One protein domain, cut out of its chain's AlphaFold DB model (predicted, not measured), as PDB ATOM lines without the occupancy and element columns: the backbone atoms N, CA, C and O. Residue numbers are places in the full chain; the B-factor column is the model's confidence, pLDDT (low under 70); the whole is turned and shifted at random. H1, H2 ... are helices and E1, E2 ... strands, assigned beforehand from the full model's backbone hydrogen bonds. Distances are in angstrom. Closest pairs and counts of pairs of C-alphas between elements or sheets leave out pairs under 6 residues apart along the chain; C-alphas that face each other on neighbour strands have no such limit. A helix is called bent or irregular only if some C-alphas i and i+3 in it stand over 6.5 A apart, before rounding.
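AT A GLANCE: This is residues 15 to 112 of the 119 residues of an uncharacterized protein of Sphingopyxis flava (UniProt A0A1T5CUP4). What does the model look like? A strongly twisted sheet of five strands curls round two short helices, H1 and H2, which lie on one face of it. The long bent strand E3 has E1 and E5 on either side of its first part and E4 along its last part, and the hairpin of E3 and E4 reaches to one end of the longest axis. What is it made of? The printed part has 98 residues and is of mixed class, with two named helices and five named strands: along the chain come first E1 and E2, then H1 and H2, then E3, E4 and E5; the sheet is branched, with the neighbour pairs E1 and E2, E1 and E3, E3 and E4, and E3 and E5, each antiparallel. How large is it? It is only just compact, close to loose, with a radius of gyration of the C-alphas of 14.7 A and spans of 46 by 35 by 20 A.

HOW THE PARTS SIT: Which strands are beside the first one? E1, residues 15 to 22, and E2, residues 35 to 44, form an antiparallel hairpin at 162 degrees, with N 17 and O 41 within hydrogen-bond range at 2.8 A. On the other side of E1 is E3, residues 78 to 90, antiparallel at 125 degrees, with N 18 and O 80 2.8 A apart. Where are the helices? H1, residues 52 to 60, and H2, residues 63 to 70, are on the same face of the sheet; they touch only at the corner, and only just, with 3 pairs of C-alphas within 8 A, the closest being Gln 57 and Leu 63 at 5.5 A. The closest C-alphas of H1 and E3 are those of Ala 52 and Thr 86, 5.0 A apart, and those of H2 and E2 are Asp 64 and Ile 37, 6.0 A apart. In both helices every O i to N i+4 pair is within hydrogen-bond range. What else pairs with E3? Its pairing is staggered: E4, residues 100 to 104, forms an antiparallel hairpin with it at 140 degrees, N 88 and O 102 being 2.9 A apart, while E5, residues 107 to 110, is antiparallel to it at 161 degrees, N 83 and O 107 being 2.8 A apart.

IN THESE COORDINATES: Where do the first elements run? E1, residues 15 to 22, begins at C-alpha 15, (-3.111, 49.082, -46.408), and is 22.5 A long; E2, residues 35 to 44, is 24.1 A long and bends by 62 degrees at residue 38. H1, residues 52 to 60, and H2, residues 63 to 70, are each 10.6 A long. And the later ones? E3, residues 78 to 90, is 34.2 A long, bends by 54 degrees at residue 84 and ends at C-alpha 90, (15.028, 36.173, -43.774). E4, residues 100 to 104, is 13.3 A long, and E5, residues 107 to 110, is 10.7 A long and ends at C-alpha 110, (-5.434, 60.583, -42.467).

THE WHOLE: How far does it reach? The two C-alphas farthest apart are those of Trp 95 and Thr 112, at 46.8 A. Is there a cut or a long link? The printed part has no cut, and the link from E1 to E2, 12 residues, is long. Where is confidence low? The mean pLDDT of the printed part is 90.3, and residues 25 to 27 and residue 60 are under 70.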
ATOM      1  N   ASP A  15      -2.809  47.836 -47.113       97.69
ATOM      2  CA  ASP A  15      -3.111  49.082 -46.408       97.69
ATOM      3  C   ASP A  15      -3.781  48.754 -45.076       97.69
ATOM      4  O   ASP A  15      -4.698  47.927 -45.017       97.69
ATOM      5  N   VAL A  16      -3.347  49.423 -44.008       97.38
ATOM      6  CA  VAL A  16      -3.839  49.177 -42.650       97.38
ATOM      7  C   VAL A  16      -4.472  50.438 -42.082       97.38
ATOM      8  O   VAL A  16      -3.821  51.474 -41.955       97.38
ATOM      9  N   LEU A  17      -5.746  50.344 -41.717       97.50
ATOM     10  CA  LEU A  17      -6.464  51.357 -40.961       97.50
ATOM     11  C   LEU A  17      -6.089  51.242 -39.486       97.50
ATOM     12  O   LEU A  17      -6.202  50.160 -38.911       97.50
ATOM     13  N   ILE A  18      -5.686  52.353 -38.879       97.19
ATOM     14  CA  ILE A  18      -5.356  52.435 -37.458       97.19
ATOM     15  C   ILE A  18      -6.147  53.540 -36.760       97.19
ATOM     16  O   ILE A  18      -6.350  54.624 -37.317       97.19
ATOM     17  N   GLU A  19      -6.541  53.284 -35.517       96.81
ATOM     18  CA  GLU A  19      -7.015  54.311 -34.591       96.81
ATOM     19  C   GLU A  19      -5.886  54.703 -33.645       96.81
ATOM     20  O   GLU A  19      -5.382  53.880 -32.883       96.81
ATOM     21  N   VAL A  20      -5.496  55.973 -33.684       96.38
ATOM     22  CA  VAL A  20      -4.503  56.542 -32.778       96.38
ATOM     23  C   VAL A  20      -5.229  57.290 -31.674       96.38
ATOM     24  O   VAL A  20      -5.970  58.239 -31.944       96.38
ATOM     25  N   ILE A  21      -4.968  56.903 -30.430       94.88
ATOM     26  CA  ILE A  21      -5.509  57.570 -29.243       94.88
ATOM     27  C   ILE A  21      -4.386  58.104 -28.365       94.88
ATOM     28  O   ILE A  21      -3.245  57.629 -28.409       94.88
ATOM     29  N   ALA A  22      -4.702  59.114 -27.562       92.38
ATOM     30  CA  ALA A  22      -3.799  59.583 -26.532       92.38
ATOM     31  C   ALA A  22      -3.591  58.490 -25.479       92.38
ATOM     32  O   ALA A  22      -4.547  57.886 -24.988       92.38
ATOM     33  N   ASP A  23      -2.335  58.279 -25.097       83.62
ATOM     34  CA  ASP A  23      -2.023  57.566 -23.863       83.62
ATOM     35  C   ASP A  23      -2.038  58.556 -22.684       83.62
ATOM     36  O   ASP A  23      -2.377  59.726 -22.854       83.62
ATOM     37  N   GLU A  24      -1.678  58.149 -21.468       74.31
ATOM     38  CA  GLU A  24      -1.748  59.016 -20.278       74.31
ATOM     39  C   GLU A  24      -0.840  60.274 -20.343       74.31
ATOM     40  O   GLU A  24      -0.993  61.186 -19.529       74.31
ATOM     41  N   SER A  25       0.095  60.367 -21.304       69.44
ATOM     42  CA  SER A  25       1.107  61.444 -21.411       69.44
ATOM     43  C   SER A  25       1.198  62.168 -22.782       69.44
ATOM     44  O   SER A  25       2.305  62.479 -23.237       69.44
ATOM     45  N   PRO A  26       0.086  62.533 -23.451       65.88
ATOM     46  CA  PRO A  26       0.101  63.024 -24.838       65.88
ATOM     47  C   PRO A  26       0.540  64.498 -24.935       65.88
ATOM     48  O   PRO A  26       1.008  64.978 -25.966       65.88
ATOM     49  N   TYR A  27       0.397  65.251 -23.839       67.75
ATOM     50  CA  TYR A  27       0.715  66.680 -23.774       67.75
ATOM     51  C   TYR A  27       2.204  66.946 -23.523       67.75
ATOM     52  O   TYR A  27       2.677  68.061 -23.746       67.75
ATOM     53  N   GLU A  28       2.943  65.920 -23.091       76.25
ATOM     54  CA  GLU A  28       4.377  65.989 -22.802       76.25
ATOM     55  C   GLU A  28       5.225  65.301 -23.880       76.25
ATOM     56  O   GLU A  28       6.398  65.645 -24.048       76.25
ATOM     57  N   ARG A  29       4.644  64.358 -24.640       81.12
ATOM     58  CA  ARG A  29       5.329  63.587 -25.685       81.12
ATOM     59  C   ARG A  29       4.504  63.517 -26.967       81.12
ATOM     60  O   ARG A  29       3.326  63.198 -26.941       81.12
ATOM     61  N   ARG A  30       5.149  63.819 -28.098       84.88
ATOM     62  CA  ARG A  30       4.545  63.807 -29.446       84.88
ATOM     63  C   ARG A  30       5.089  62.661 -30.303       84.88
ATOM     64  O   ARG A  30       5.457  62.871 -31.457       84.88
ATOM     65  N   ASP A  31       5.211  61.497 -29.688       90.88
ATOM     66  CA  ASP A  31       5.673  60.234 -30.261       90.88
ATOM     67  C   ASP A  31       4.783  59.086 -29.741       90.88
ATOM     68  O   ASP A  31       3.856  59.327 -28.962       90.88
ATOM     69  N   TRP A  32       5.086  57.844 -30.119       92.69
ATOM     70  CA  TRP A  32       4.381  56.639 -29.656       92.69
ATOM     71  C   TRP A  32       4.520  56.347 -28.146       92.69
ATOM     72  O   TRP A  32       4.038  55.340 -27.652       92.69
ATOM     73  N   LYS A  33       5.170  57.216 -27.357       89.88
ATOM     74  CA  LYS A  33       5.124  57.148 -25.881       89.88
ATOM     75  C   LYS A  33       4.081  58.085 -25.278       89.88
ATOM     76  O   LYS A  33       3.887  58.060 -24.065       89.88
ATOM     77  N   GLY A  34       3.519  58.992 -26.078       91.38
ATOM     78  CA  GLY A  34       2.388  59.845 -25.705       91.38
ATOM     79  C   GLY A  34       1.081  59.434 -26.385       91.38
ATOM     80  O   GLY A  34       0.012  59.835 -25.936       91.38
ATOM     81  N   PHE A  35       1.169  58.632 -27.441       94.06
ATOM     82  CA  PHE A  35       0.056  58.088 -28.213       94.06
ATOM     83  C   PHE A  35       0.271  56.595 -28.409       94.06
ATOM     84  O   PHE A  35       1.400  56.135 -28.300       94.06
ATOM     85  N   LYS A  36      -0.782  55.869 -28.759       94.00
ATOM     86  CA  LYS A  36      -0.710  54.449 -29.109       94.00
ATOM     87  C   LYS A  36      -1.721  54.112 -30.194       94.00
ATOM     88  O   LYS A  36      -2.671  54.875 -30.405       94.00
ATOM     89  N   ILE A  37      -1.534  52.968 -30.837       95.44
ATOM     90  CA  ILE A  37      -2.547  52.370 -31.708       95.44
ATOM     91  C   ILE A  37      -3.547  51.592 -30.835       95.44
ATOM     92  O   ILE A  37      -3.156  50.702 -30.086       95.44
ATOM     93  N   ASP A  38      -4.834  51.945 -30.888       94.12
ATOM     94  CA  ASP A  38      -5.900  51.238 -30.151       94.12
ATOM     95  C   ASP A  38      -6.502  50.100 -30.979       94.12
ATOM     96  O   ASP A  38      -6.769  49.009 -30.477       94.12
ATOM     97  N   THR A  39      -6.678  50.348 -32.278       91.81
ATOM     98  CA  THR A  39      -7.180  49.363 -33.235       91.81
ATOM     99  C   THR A  39      -6.348  49.388 -34.510       91.81
ATOM    100  O   THR A  39      -5.881  50.442 -34.940       91.81
ATOM    101  N   CYS A  40      -6.157  48.216 -35.119       92.19
ATOM    102  CA  CYS A  40      -5.557  48.066 -36.441       92.19
ATOM    103  C   CYS A  40      -6.362  47.056 -37.274       92.19
ATOM    104  O   CYS A  40      -6.779  46.007 -36.779       92.19
ATOM    105  N   THR A  41      -6.643  47.383 -38.535       93.44
ATOM    106  CA  THR A  41      -7.448  46.560 -39.451       93.44
ATOM    107  C   THR A  41      -6.893  46.655 -40.865       93.44
ATOM    108  O   THR A  41      -6.731  47.750 -41.394       93.44
ATOM    109  N   VAL A  42      -6.621  45.515 -41.502       94.81
ATOM    110  CA  VAL A  42      -6.215  45.479 -42.914       94.81
ATOM    111  C   VAL A  42      -7.423  45.824 -43.792       94.81
ATOM    112  O   VAL A  42      -8.443  45.136 -43.746       94.81
ATOM    113  N   ILE A  43      -7.318  46.895 -44.581       94.62
ATOM    114  CA  ILE A  43      -8.406  47.432 -45.422       94.62
ATOM    115  C   ILE A  43      -8.089  47.410 -46.921       94.62
ATOM    116  O   ILE A  43      -8.996  47.557 -47.741       94.62
ATOM    117  N   GLY A  44      -6.824  47.213 -47.289       90.00
ATOM    118  CA  GLY A  44      -6.369  47.137 -48.673       90.00
ATOM    119  C   GLY A  44      -5.400  45.980 -48.866       90.00
ATOM    120  O   GLY A  44      -4.645  45.636 -47.963       90.00
ATOM    121  N   GLY A  45      -5.430  45.372 -50.048       91.25
ATOM    122  CA  GLY A  45      -4.594  44.228 -50.385       91.25
ATOM    123  C   GLY A  45      -5.007  43.604 -51.712       91.25
ATOM    124  O   GLY A  45      -5.973  44.025 -52.355       91.25
ATOM    125  N   LYS A  46      -4.260  42.591 -52.145       90.69
ATOM    126  CA  LYS A  46      -4.560  41.854 -53.373       90.69
ATOM    127  C   LYS A  46      -5.390  40.612 -53.056       90.69
ATOM    128  O   LYS A  46      -4.944  39.745 -52.312       90.69
ATOM    129  N   ASP A  47      -6.551  40.487 -53.697       87.25
ATOM    130  CA  ASP A  47      -7.446  39.337 -53.528       87.25
ATOM    131  C   ASP A  47      -6.717  37.991 -53.651       87.25
ATOM    132  O   ASP A  47      -6.036  37.706 -54.643       87.25
ATOM    133  N   GLY A  48      -6.901  37.140 -52.639       85.38
ATOM    134  CA  GLY A  48      -6.318  35.799 -52.582       85.38
ATOM    135  C   GLY A  48      -4.812  35.762 -52.302       85.38
ATOM    136  O   GLY A  48      -4.221  34.688 -52.414       85.38
ATOM    137  N   VAL A  49      -4.193  36.891 -51.948       88.69
ATOM    138  CA  VAL A  49      -2.788  36.981 -51.536       88.69
ATOM    139  C   VAL A  49      -2.726  37.476 -50.095       88.69
ATOM    140  O   VAL A  49      -3.245  38.540 -49.785       88.69
ATOM    141  N   THR A  50      -2.086  36.704 -49.218       91.06
ATOM    142  CA  THR A  50      -1.770  37.142 -47.852       91.06
ATOM    143  C   THR A  50      -0.518  38.011 -47.903       91.06
ATOM    144  O   THR A  50       0.551  37.498 -48.236       91.06
ATOM    145  N   GLY A  51      -0.650  39.309 -47.626       92.06
ATOM    146  CA  GLY A  51       0.492  40.213 -47.499       92.06
ATOM    147  C   GLY A  51       1.081  40.222 -46.086       92.06
ATOM    148  O   GLY A  51       0.729  39.403 -45.230       92.06
ATOM    149  N   ALA A  52       2.016  41.145 -45.862       93.31
ATOM    150  CA  ALA A  52       2.764  41.257 -44.613       93.31
ATOM    151  C   ALA A  52       1.879  41.575 -43.399       93.31
ATOM    152  O   ALA A  52       2.040  40.955 -42.348       93.31
ATOM    153  N   ALA A  53       0.929  42.502 -43.538       93.81
ATOM    154  CA  ALA A  53       0.071  42.925 -42.438       93.81
ATOM    155  C   ALA A  53      -0.908  41.813 -42.040       93.81
ATOM    156  O   ALA A  53      -1.040  41.497 -40.859       93.81
ATOM    157  N   SER A  54      -1.533  41.155 -43.019       93.75
ATOM    158  CA  SER A  54      -2.407  40.001 -42.786       93.75
ATOM    159  C   SER A  54      -1.652  38.820 -42.175       93.75
ATOM    160  O   SER A  54      -2.199  38.114 -41.320       93.75
ATOM    161  N   TYR A  55      -0.405  38.592 -42.603       91.31
ATOM    162  CA  TYR A  55       0.462  37.566 -42.026       91.31
ATOM    163  C   TYR A  55       0.748  37.867 -40.551       91.31
ATOM    164  O   TYR A  55       0.462  37.032 -39.690       91.31
ATOM    165  N   GLU A  56       1.219  39.076 -40.243       91.44
ATOM    166  CA  GLU A  56       1.539  39.486 -38.875       91.44
ATOM    167  C   GLU A  56       0.304  39.466 -37.969       91.44
ATOM    168  O   GLU A  56       0.348  38.921 -36.869       91.44
ATOM    169  N   GLN A  57      -0.843  39.951 -38.450       87.56
ATOM    170  CA  GLN A  57      -2.096  39.926 -37.691       87.56
ATOM    171  C   GLN A  57      -2.559  38.497 -37.362       87.56
ATOM    172  O   GLN A  57      -3.139  38.264 -36.301       87.56
ATOM    173  N   SER A  58      -2.308  37.536 -38.256       84.25
ATOM    174  CA  SER A  58      -2.755  36.146 -38.098       84.25
ATOM    175  C   SER A  58      -1.804  35.282 -37.266       84.25
ATOM    176  O   SER A  58      -2.262  34.353 -36.597       84.25
ATOM    177  N   TYR A  59      -0.497  35.549 -37.329       72.75
ATOM    178  CA  TYR A  59       0.536  34.684 -36.750       72.75
ATOM    179  C   TYR A  59       1.339  35.344 -35.625       72.75
ATOM    180  O   TYR A  59       1.664  34.663 -34.653       72.75
ATOM    181  N   GLY A  60       1.647  36.635 -35.749       63.53
ATOM    182  CA  GLY A  60       2.439  37.387 -34.775       63.53
ATOM    183  C   GLY A  60       1.581  38.034 -33.690       63.53
ATOM    184  O   GLY A  60       1.928  37.973 -32.516       63.53
ATOM    185  N   GLY A  61       0.407  38.563 -34.047       75.69
ATOM    186  CA  GLY A  61      -0.545  39.171 -33.112       75.69
ATOM    187  C   GLY A  61      -0.117  40.537 -32.562       75.69
ATOM    188  O   GLY A  61      -0.774  41.038 -31.653       75.69
ATOM    189  N   PHE A  62       0.950  41.128 -33.111       86.50
ATOM    190  CA  PHE A  62       1.561  42.386 -32.664       86.50
ATOM    191  C   PHE A  62       1.698  43.404 -33.810       86.50
ATOM    192  O   PHE A  62       2.654  44.179 -33.858       86.50
ATOM    193  N   LEU A  63       0.755  43.388 -34.763       92.31
ATOM    194  CA  LEU A  63       0.774  44.293 -35.918       92.31
ATOM    195  C   LEU A  63       0.811  45.769 -35.487       92.31
ATOM    196  O   LEU A  63       1.492  46.565 -36.114       92.31
ATOM    197  N   ASP A  64       0.134  46.130 -34.402       94.00
ATOM    198  CA  ASP A  64       0.205  47.452 -33.777       94.00
ATOM    199  C   ASP A  64       1.650  47.868 -33.453       94.00
ATOM    200  O   ASP A  64       2.098  48.915 -33.913       94.00
ATOM    201  N   TYR A  65       2.412  47.020 -32.760       92.50
ATOM    202  CA  TYR A  65       3.813  47.305 -32.433       92.50
ATOM    203  C   TYR A  65       4.705  47.389 -33.674       92.50
ATOM    204  O   TYR A  65       5.598  48.234 -33.728       92.50
ATOM    205  N   VAL A  66       4.463  46.535 -34.674       94.56
ATOM    206  CA  VAL A  66       5.183  46.597 -35.954       94.56
ATOM    207  C   VAL A  66       4.928  47.936 -36.641       94.56
ATOM    208  O   VAL A  66       5.868  48.586 -37.095       94.56
ATOM    209  N   LEU A  67       3.673  48.386 -36.685       96.25
ATOM    210  CA  LEU A  67       3.325  49.676 -37.271       96.25
ATOM    211  C   LEU A  67       3.980  50.830 -36.502       96.25
ATOM    212  O   LEU A  67       4.547  51.716 -37.134       96.25
ATOM    213  N   GLU A  68       3.978  50.810 -35.167       95.12
ATOM    214  CA  GLU A  68       4.651  51.831 -34.349       95.12
ATOM    215  C   GLU A  68       6.164  51.940 -34.625       95.12
ATOM    216  O   GLU A  68       6.720  53.036 -34.499       95.12
ATOM    217  N   ASP A  69       6.828  50.848 -35.022       94.44
ATOM    218  CA  ASP A  69       8.257  50.842 -35.368       94.44
ATOM    219  C   ASP A  69       8.533  51.388 -36.780       94.44
ATOM    220  O   ASP A  69       9.518  52.101 -36.992       94.44
ATOM    221  N   ILE A  70       7.647  51.109 -37.745       95.50
ATOM    222  CA  ILE A  70       7.865  51.463 -39.159       95.50
ATOM    223  C   ILE A  70       7.214  52.785 -39.591       95.50
ATOM    224  O   ILE A  70       7.558  53.300 -40.658       95.50
ATOM    225  N   VAL A  71       6.286  53.354 -38.805       95.69
ATOM    226  CA  VAL A  71       5.668  54.662 -39.091       95.69
ATOM    227  C   VAL A  71       5.966  55.728 -38.044       95.69
ATOM    228  O   VAL A  71       5.904  55.515 -36.833       95.69
ATOM    229  N   ASP A  72       6.175  56.956 -38.524       94.19
ATOM    230  CA  ASP A  72       6.196  58.134 -37.664       94.19
ATOM    231  C   ASP A  72       4.826  58.349 -37.001       94.19
ATOM    232  O   ASP A  72       3.789  58.408 -37.668       94.19
ATOM    233  N   CYS A  73       4.830  58.572 -35.684       93.44
ATOM    234  CA  CYS A  73       3.620  58.914 -34.942       93.44
ATOM    235  C   CYS A  73       2.934  60.163 -35.539       93.44
ATOM    236  O   CYS A  73       3.592  61.206 -35.664       93.44
ATOM    237  N   PRO A  74       1.612  60.127 -35.821       93.25
ATOM    238  CA  PRO A  74       0.857  61.277 -36.332       93.25
ATOM    239  C   PRO A  74       0.796  62.490 -35.395       93.25
ATOM    240  O   PRO A  74       0.432  63.585 -35.826       93.25
ATOM    241  N   LYS A  75       1.173  62.318 -34.118       92.50
ATOM    242  CA  LYS A  75       1.215  63.369 -33.077       92.50
ATOM    243  C   LYS A  75      -0.150  63.975 -32.742       92.50
ATOM    244  O   LYS A  75      -0.210  65.072 -32.185       92.50
ATOM    245  N   GLN A  76      -1.224  63.288 -33.112       92.50
ATOM    246  CA  GLN A  76      -2.604  63.662 -32.838       92.50
ATOM    247  C   GLN A  76      -3.481  62.408 -32.840       92.50
ATOM    248  O   GLN A  76      -3.150  61.422 -33.498       92.50
ATOM    249  N   GLU A  77      -4.606  62.480 -32.136       94.88
ATOM    250  CA  GLU A  77      -5.615  61.423 -32.140       94.88
ATOM    251  C   GLU A  77      -6.383  61.396 -33.464       94.88
ATOM    252  O   GLU A  77      -6.550  62.425 -34.130       94.88
ATOM    253  N   GLY A  78      -6.892  60.222 -33.826       95.88
ATOM    254  CA  GLY A  78      -7.768  60.036 -34.973       95.88
ATOM    255  C   GLY A  78      -7.471  58.769 -35.760       95.88
ATOM    256  O   GLY A  78      -6.698  57.914 -35.344       95.88
ATOM    257  N   TRP A  79      -8.102  58.678 -36.925       97.88
ATOM    258  CA  TRP A  79      -7.994  57.528 -37.813       97.88
ATOM    259  C   TRP A  79      -7.013  57.807 -38.946       97.88
ATOM    260  O   TRP A  79      -7.108  58.842 -39.621       97.88
ATOM    261  N   PHE A  80      -6.098  56.874 -39.174       98.19
ATOM    262  CA  PHE A  80      -5.043  56.974 -40.175       98.19
ATOM    263  C   PHE A  80      -4.947  55.686 -40.982       98.19
ATOM    264  O   PHE A  80      -5.338  54.624 -40.514       98.19
ATOM    265  N   VAL A  81      -4.420  55.792 -42.194       98.06
ATOM    266  CA  VAL A  81      -4.075  54.647 -43.032       98.06
ATOM    267  C   VAL A  81      -2.565  54.607 -43.169       98.06
ATOM    268  O   VAL A  81      -1.957  55.602 -43.575       98.06
ATOM    269  N   VAL A  82      -1.981  53.467 -42.815       97.94
ATOM    270  CA  VAL A  82      -0.607  53.110 -43.159       97.94
ATOM    271  C   VAL A  82      -0.644  52.433 -44.521       97.94
ATOM    272  O   VAL A  82      -1.303  51.408 -44.687       97.94
ATOM    273  N   GLU A  83       0.012  53.044 -45.498       97.94
ATOM    274  CA  GLU A  83      -0.082  52.657 -46.902       97.94
ATOM    275  C   GLU A  83       1.039  51.691 -47.289       97.94
ATOM    276  O   GLU A  83       2.214  51.919 -46.984       97.94
ATOM    277  N   GLY A  84       0.673  50.640 -48.022       96.81
ATOM    278  CA  GLY A  84       1.597  49.726 -48.683       96.81
ATOM    279  C   GLY A  84       2.570  49.016 -47.749       96.81
ATOM    280  O   GLY A  84       3.765  48.984 -48.032       96.81
ATOM    281  N   VAL A  85       2.065  48.449 -46.656       97.44
ATOM    282  CA  VAL A  85       2.834  47.599 -45.745       97.44
ATOM    283  C   VAL A  85       3.291  46.341 -46.484       97.44
ATOM    284  O   VAL A  85       2.480  45.600 -47.045       97.44
ATOM    285  N   THR A  86       4.597  46.101 -46.471       97.06
ATOM    286  CA  THR A  86       5.259  44.916 -47.034       97.06
ATOM    287  C   THR A  86       6.309  44.397 -46.062       97.06
ATOM    288  O   THR A  86       6.658  45.086 -45.104       97.06
ATOM    289  N   ALA A  87       6.836  43.199 -46.311       94.44
ATOM    290  CA  ALA A  87       7.942  42.680 -45.522       94.44
ATOM    291  C   ALA A  87       8.894  41.793 -46.327       94.44
ATOM    292  O   ALA A  87       8.516  41.169 -47.325       94.44
ATOM    293  N   GLU A  88      10.127  41.690 -45.844       92.00
ATOM    294  CA  GLU A  88      11.126  40.740 -46.312       92.00
ATOM    295  C   GLU A  88      11.383  39.673 -45.242       92.00
ATOM    296  O   GLU A  88      11.732  39.977 -44.104       92.00
ATOM    297  N   PHE A  89      11.206  38.400 -45.614       88.12
ATOM    298  CA  PHE A  89      11.500  37.263 -44.740       88.12
ATOM    299  C   PHE A  89      12.936  36.775 -44.946       88.12
ATOM    300  O   PHE A  89      13.330  36.398 -46.058       88.12
ATOM    301  N   TYR A  90      13.676  36.696 -43.847       85.62
ATOM    302  CA  TYR A  90      15.028  36.173 -43.774       85.62
ATOM    303  C   TYR A  90      15.034  34.886 -42.957       85.62
ATOM    304  O   TYR A  90      14.833  34.906 -41.746       85.62
ATOM    305  N   LYS A  91      15.301  33.761 -43.627       83.69
ATOM    306  CA  LYS A  91      15.467  32.474 -42.950       83.69
ATOM    307  C   LYS A  91      16.830  32.408 -42.269       83.69
ATOM    308  O   LYS A  91      17.861  32.525 -42.939       83.69
ATOM    309  N   GLY A  92      16.824  32.185 -40.966       81.62
ATOM    310  CA  GLY A  92      18.005  31.908 -40.174       81.62
ATOM    311  C   GLY A  92      18.614  30.550 -40.519       81.62
ATOM    312  O   GLY A  92      17.986  29.656 -41.091       81.62
ATOM    313  N   ASP A  93      19.879  30.370 -40.162       81.50
ATOM    314  CA  ASP A  93      20.589  29.098 -40.328       81.50
ATOM    315  C   ASP A  93      20.204  28.040 -39.276       81.50
ATOM    316  O   ASP A  93      20.684  26.903 -39.335       81.50
ATOM    317  N   GLY A  94      19.342  28.401 -38.318       77.94
ATOM    318  CA  GLY A  94      18.876  27.528 -37.241       77.94
ATOM    319  C   GLY A  94      19.966  27.178 -36.227       77.94
ATOM    320  O   GLY A  94      19.821  26.204 -35.480       77.94
ATOM    321  N   TRP A  95      21.081  27.919 -36.219       79.19
ATOM    322  CA  TRP A  95      22.200  27.680 -35.311       79.19
ATOM    323  C   TRP A  95      22.761  28.963 -34.695       79.19
ATOM    324  O   TRP A  95      22.836  29.063 -33.473       79.19
ATOM    325  N   ALA A  96      23.159  29.931 -35.520       82.75
ATOM    326  CA  ALA A  96      23.699  31.221 -35.089       82.75
ATOM    327  C   ALA A  96      22.749  32.394 -35.368       82.75
ATOM    328  O   ALA A  96      22.934  33.472 -34.804       82.75
ATOM    329  N   THR A  97      21.761  32.192 -36.238       79.75
ATOM    330  CA  THR A  97      20.795  33.200 -36.675       79.75
ATOM    331  C   THR A  97      19.390  32.618 -36.632       79.75
ATOM    332  O   THR A  97      19.154  31.522 -37.146       79.75
ATOM    333  N   ASP A  98      18.485  33.358 -35.997       82.62
ATOM    334  CA  ASP A  98      17.054  33.067 -35.987       82.62
ATOM    335  C   ASP A  98      16.394  33.615 -37.263       82.62
ATOM    336  O   ASP A  98      16.982  34.435 -37.977       82.62
ATOM    337  N   ASP A  99      15.178  33.153 -37.552       83.81
ATOM    338  CA  ASP A  99      14.347  33.731 -38.609       83.81
ATOM    339  C   ASP A  99      13.968  35.175 -38.250       83.81
ATOM    340  O   ASP A  99      13.660  35.479 -37.095       83.81
ATOM    341  N   ASN A 100      13.976  36.063 -39.244       86.25
ATOM    342  CA  ASN A 100      13.645  37.474 -39.077       86.25
ATOM    343  C   ASN A 100      12.686  37.957 -40.171       86.25
ATOM    344  O   ASN A 100      12.716  37.464 -41.302       86.25
ATOM    345  N   ILE A 101      11.854  38.941 -39.835       89.56
ATOM    346  CA  ILE A 101      10.966  39.620 -40.778       89.56
ATOM    347  C   ILE A 101      11.188  41.118 -40.634       89.56
ATOM    348  O   ILE A 101      10.945  41.677 -39.567       89.56
ATOM    349  N   ASP A 102      11.615  41.752 -41.721       92.19
ATOM    350  CA  ASP A 102      11.811  43.196 -41.777       92.19
ATOM    351  C   ASP A 102      10.624  43.832 -42.501       92.19
ATOM    352  O   ASP A 102      10.355  43.513 -43.661       92.19
ATOM    353  N   PHE A 103       9.893  44.699 -41.801       95.25
ATOM    354  CA  PHE A 103       8.703  45.367 -42.323       95.25
ATOM    355  C   PHE A 103       9.036  46.757 -42.860       95.25
ATOM    356  O   PHE A 103       9.865  47.478 -42.311       95.25
ATOM    357  N   GLU A 104       8.322  47.160 -43.906       96.62
ATOM    358  CA  GLU A 104       8.407  48.493 -44.495       96.62
ATOM    359  C   GLU A 104       7.013  48.989 -44.893       96.62
ATOM    360  O   GLU A 104       6.081  48.202 -45.074       96.62
ATOM    361  N   CYS A 105       6.869  50.304 -45.059       97.44
ATOM    362  CA  CYS A 105       5.654  50.920 -45.585       97.44
ATOM    363  C   CYS A 105       5.976  52.100 -46.511       97.44
ATOM    364  O   CYS A 105       7.088  52.634 -46.519       97.44
ATOM    365  N   VAL A 106       4.981  52.534 -47.285       97.19
ATOM    366  CA  VAL A 106       5.083  53.719 -48.150       97.19
ATOM    367  C   VAL A 106       4.944  55.005 -47.335       97.19
ATOM    368  O   VAL A 106       5.619  55.998 -47.618       97.19
ATOM    369  N   GLY A 107       4.064  55.005 -46.334       95.56
ATOM    370  CA  GLY A 107       3.840  56.150 -45.464       95.56
ATOM    371  C   GLY A 107       2.527  56.072 -44.698       95.56
ATOM    372  O   GLY A 107       1.857  55.044 -44.667       95.56
ATOM    373  N   ILE A 108       2.163  57.192 -44.077       97.62
ATOM    374  CA  ILE A 108       0.950  57.327 -43.272       97.62
ATOM    375  C   ILE A 108       0.179  58.587 -43.668       97.62
ATOM    376  O   ILE A 108       0.761  59.656 -43.881       97.62
ATOM    377  N   ARG A 109      -1.150  58.479 -43.727       97.31
ATOM    378  CA  ARG A 109      -2.055  59.602 -44.011       97.31
ATOM    379  C   ARG A 109      -3.339  59.532 -43.183       97.31
ATOM    380  O   ARG A 109      -3.688  58.460 -42.698       97.31
ATOM    381  N   PRO A 110      -4.088  60.639 -43.032       97.88
ATOM    382  CA  PRO A 110      -5.434  60.583 -42.467       97.88
ATOM    383  C   PRO A 110      -6.346  59.637 -43.264       97.88
ATOM    384  O   PRO A 110      -6.305  59.620 -44.500       97.88
ATOM    385  N   ALA A 111      -7.180  58.881 -42.553       97.19
ATOM    386  CA  ALA A 111      -8.194  58.030 -43.162       97.19
ATOM    387  C   ALA A 111      -9.343  58.870 -43.735       97.19
ATOM    388  O   ALA A 111      -9.758  59.883 -43.161       97.19
ATOM    389  N   THR A 112      -9.872  58.434 -44.870       97.00
ATOM    390  CA  THR A 112     -11.083  58.994 -45.471       97.00
ATOM    391  C   THR A 112     -12.337  58.548 -44.719       97.00
ATOM    392  O   THR A 112     -12.325  57.614 -43.918       97.00
TER     393      THR A 112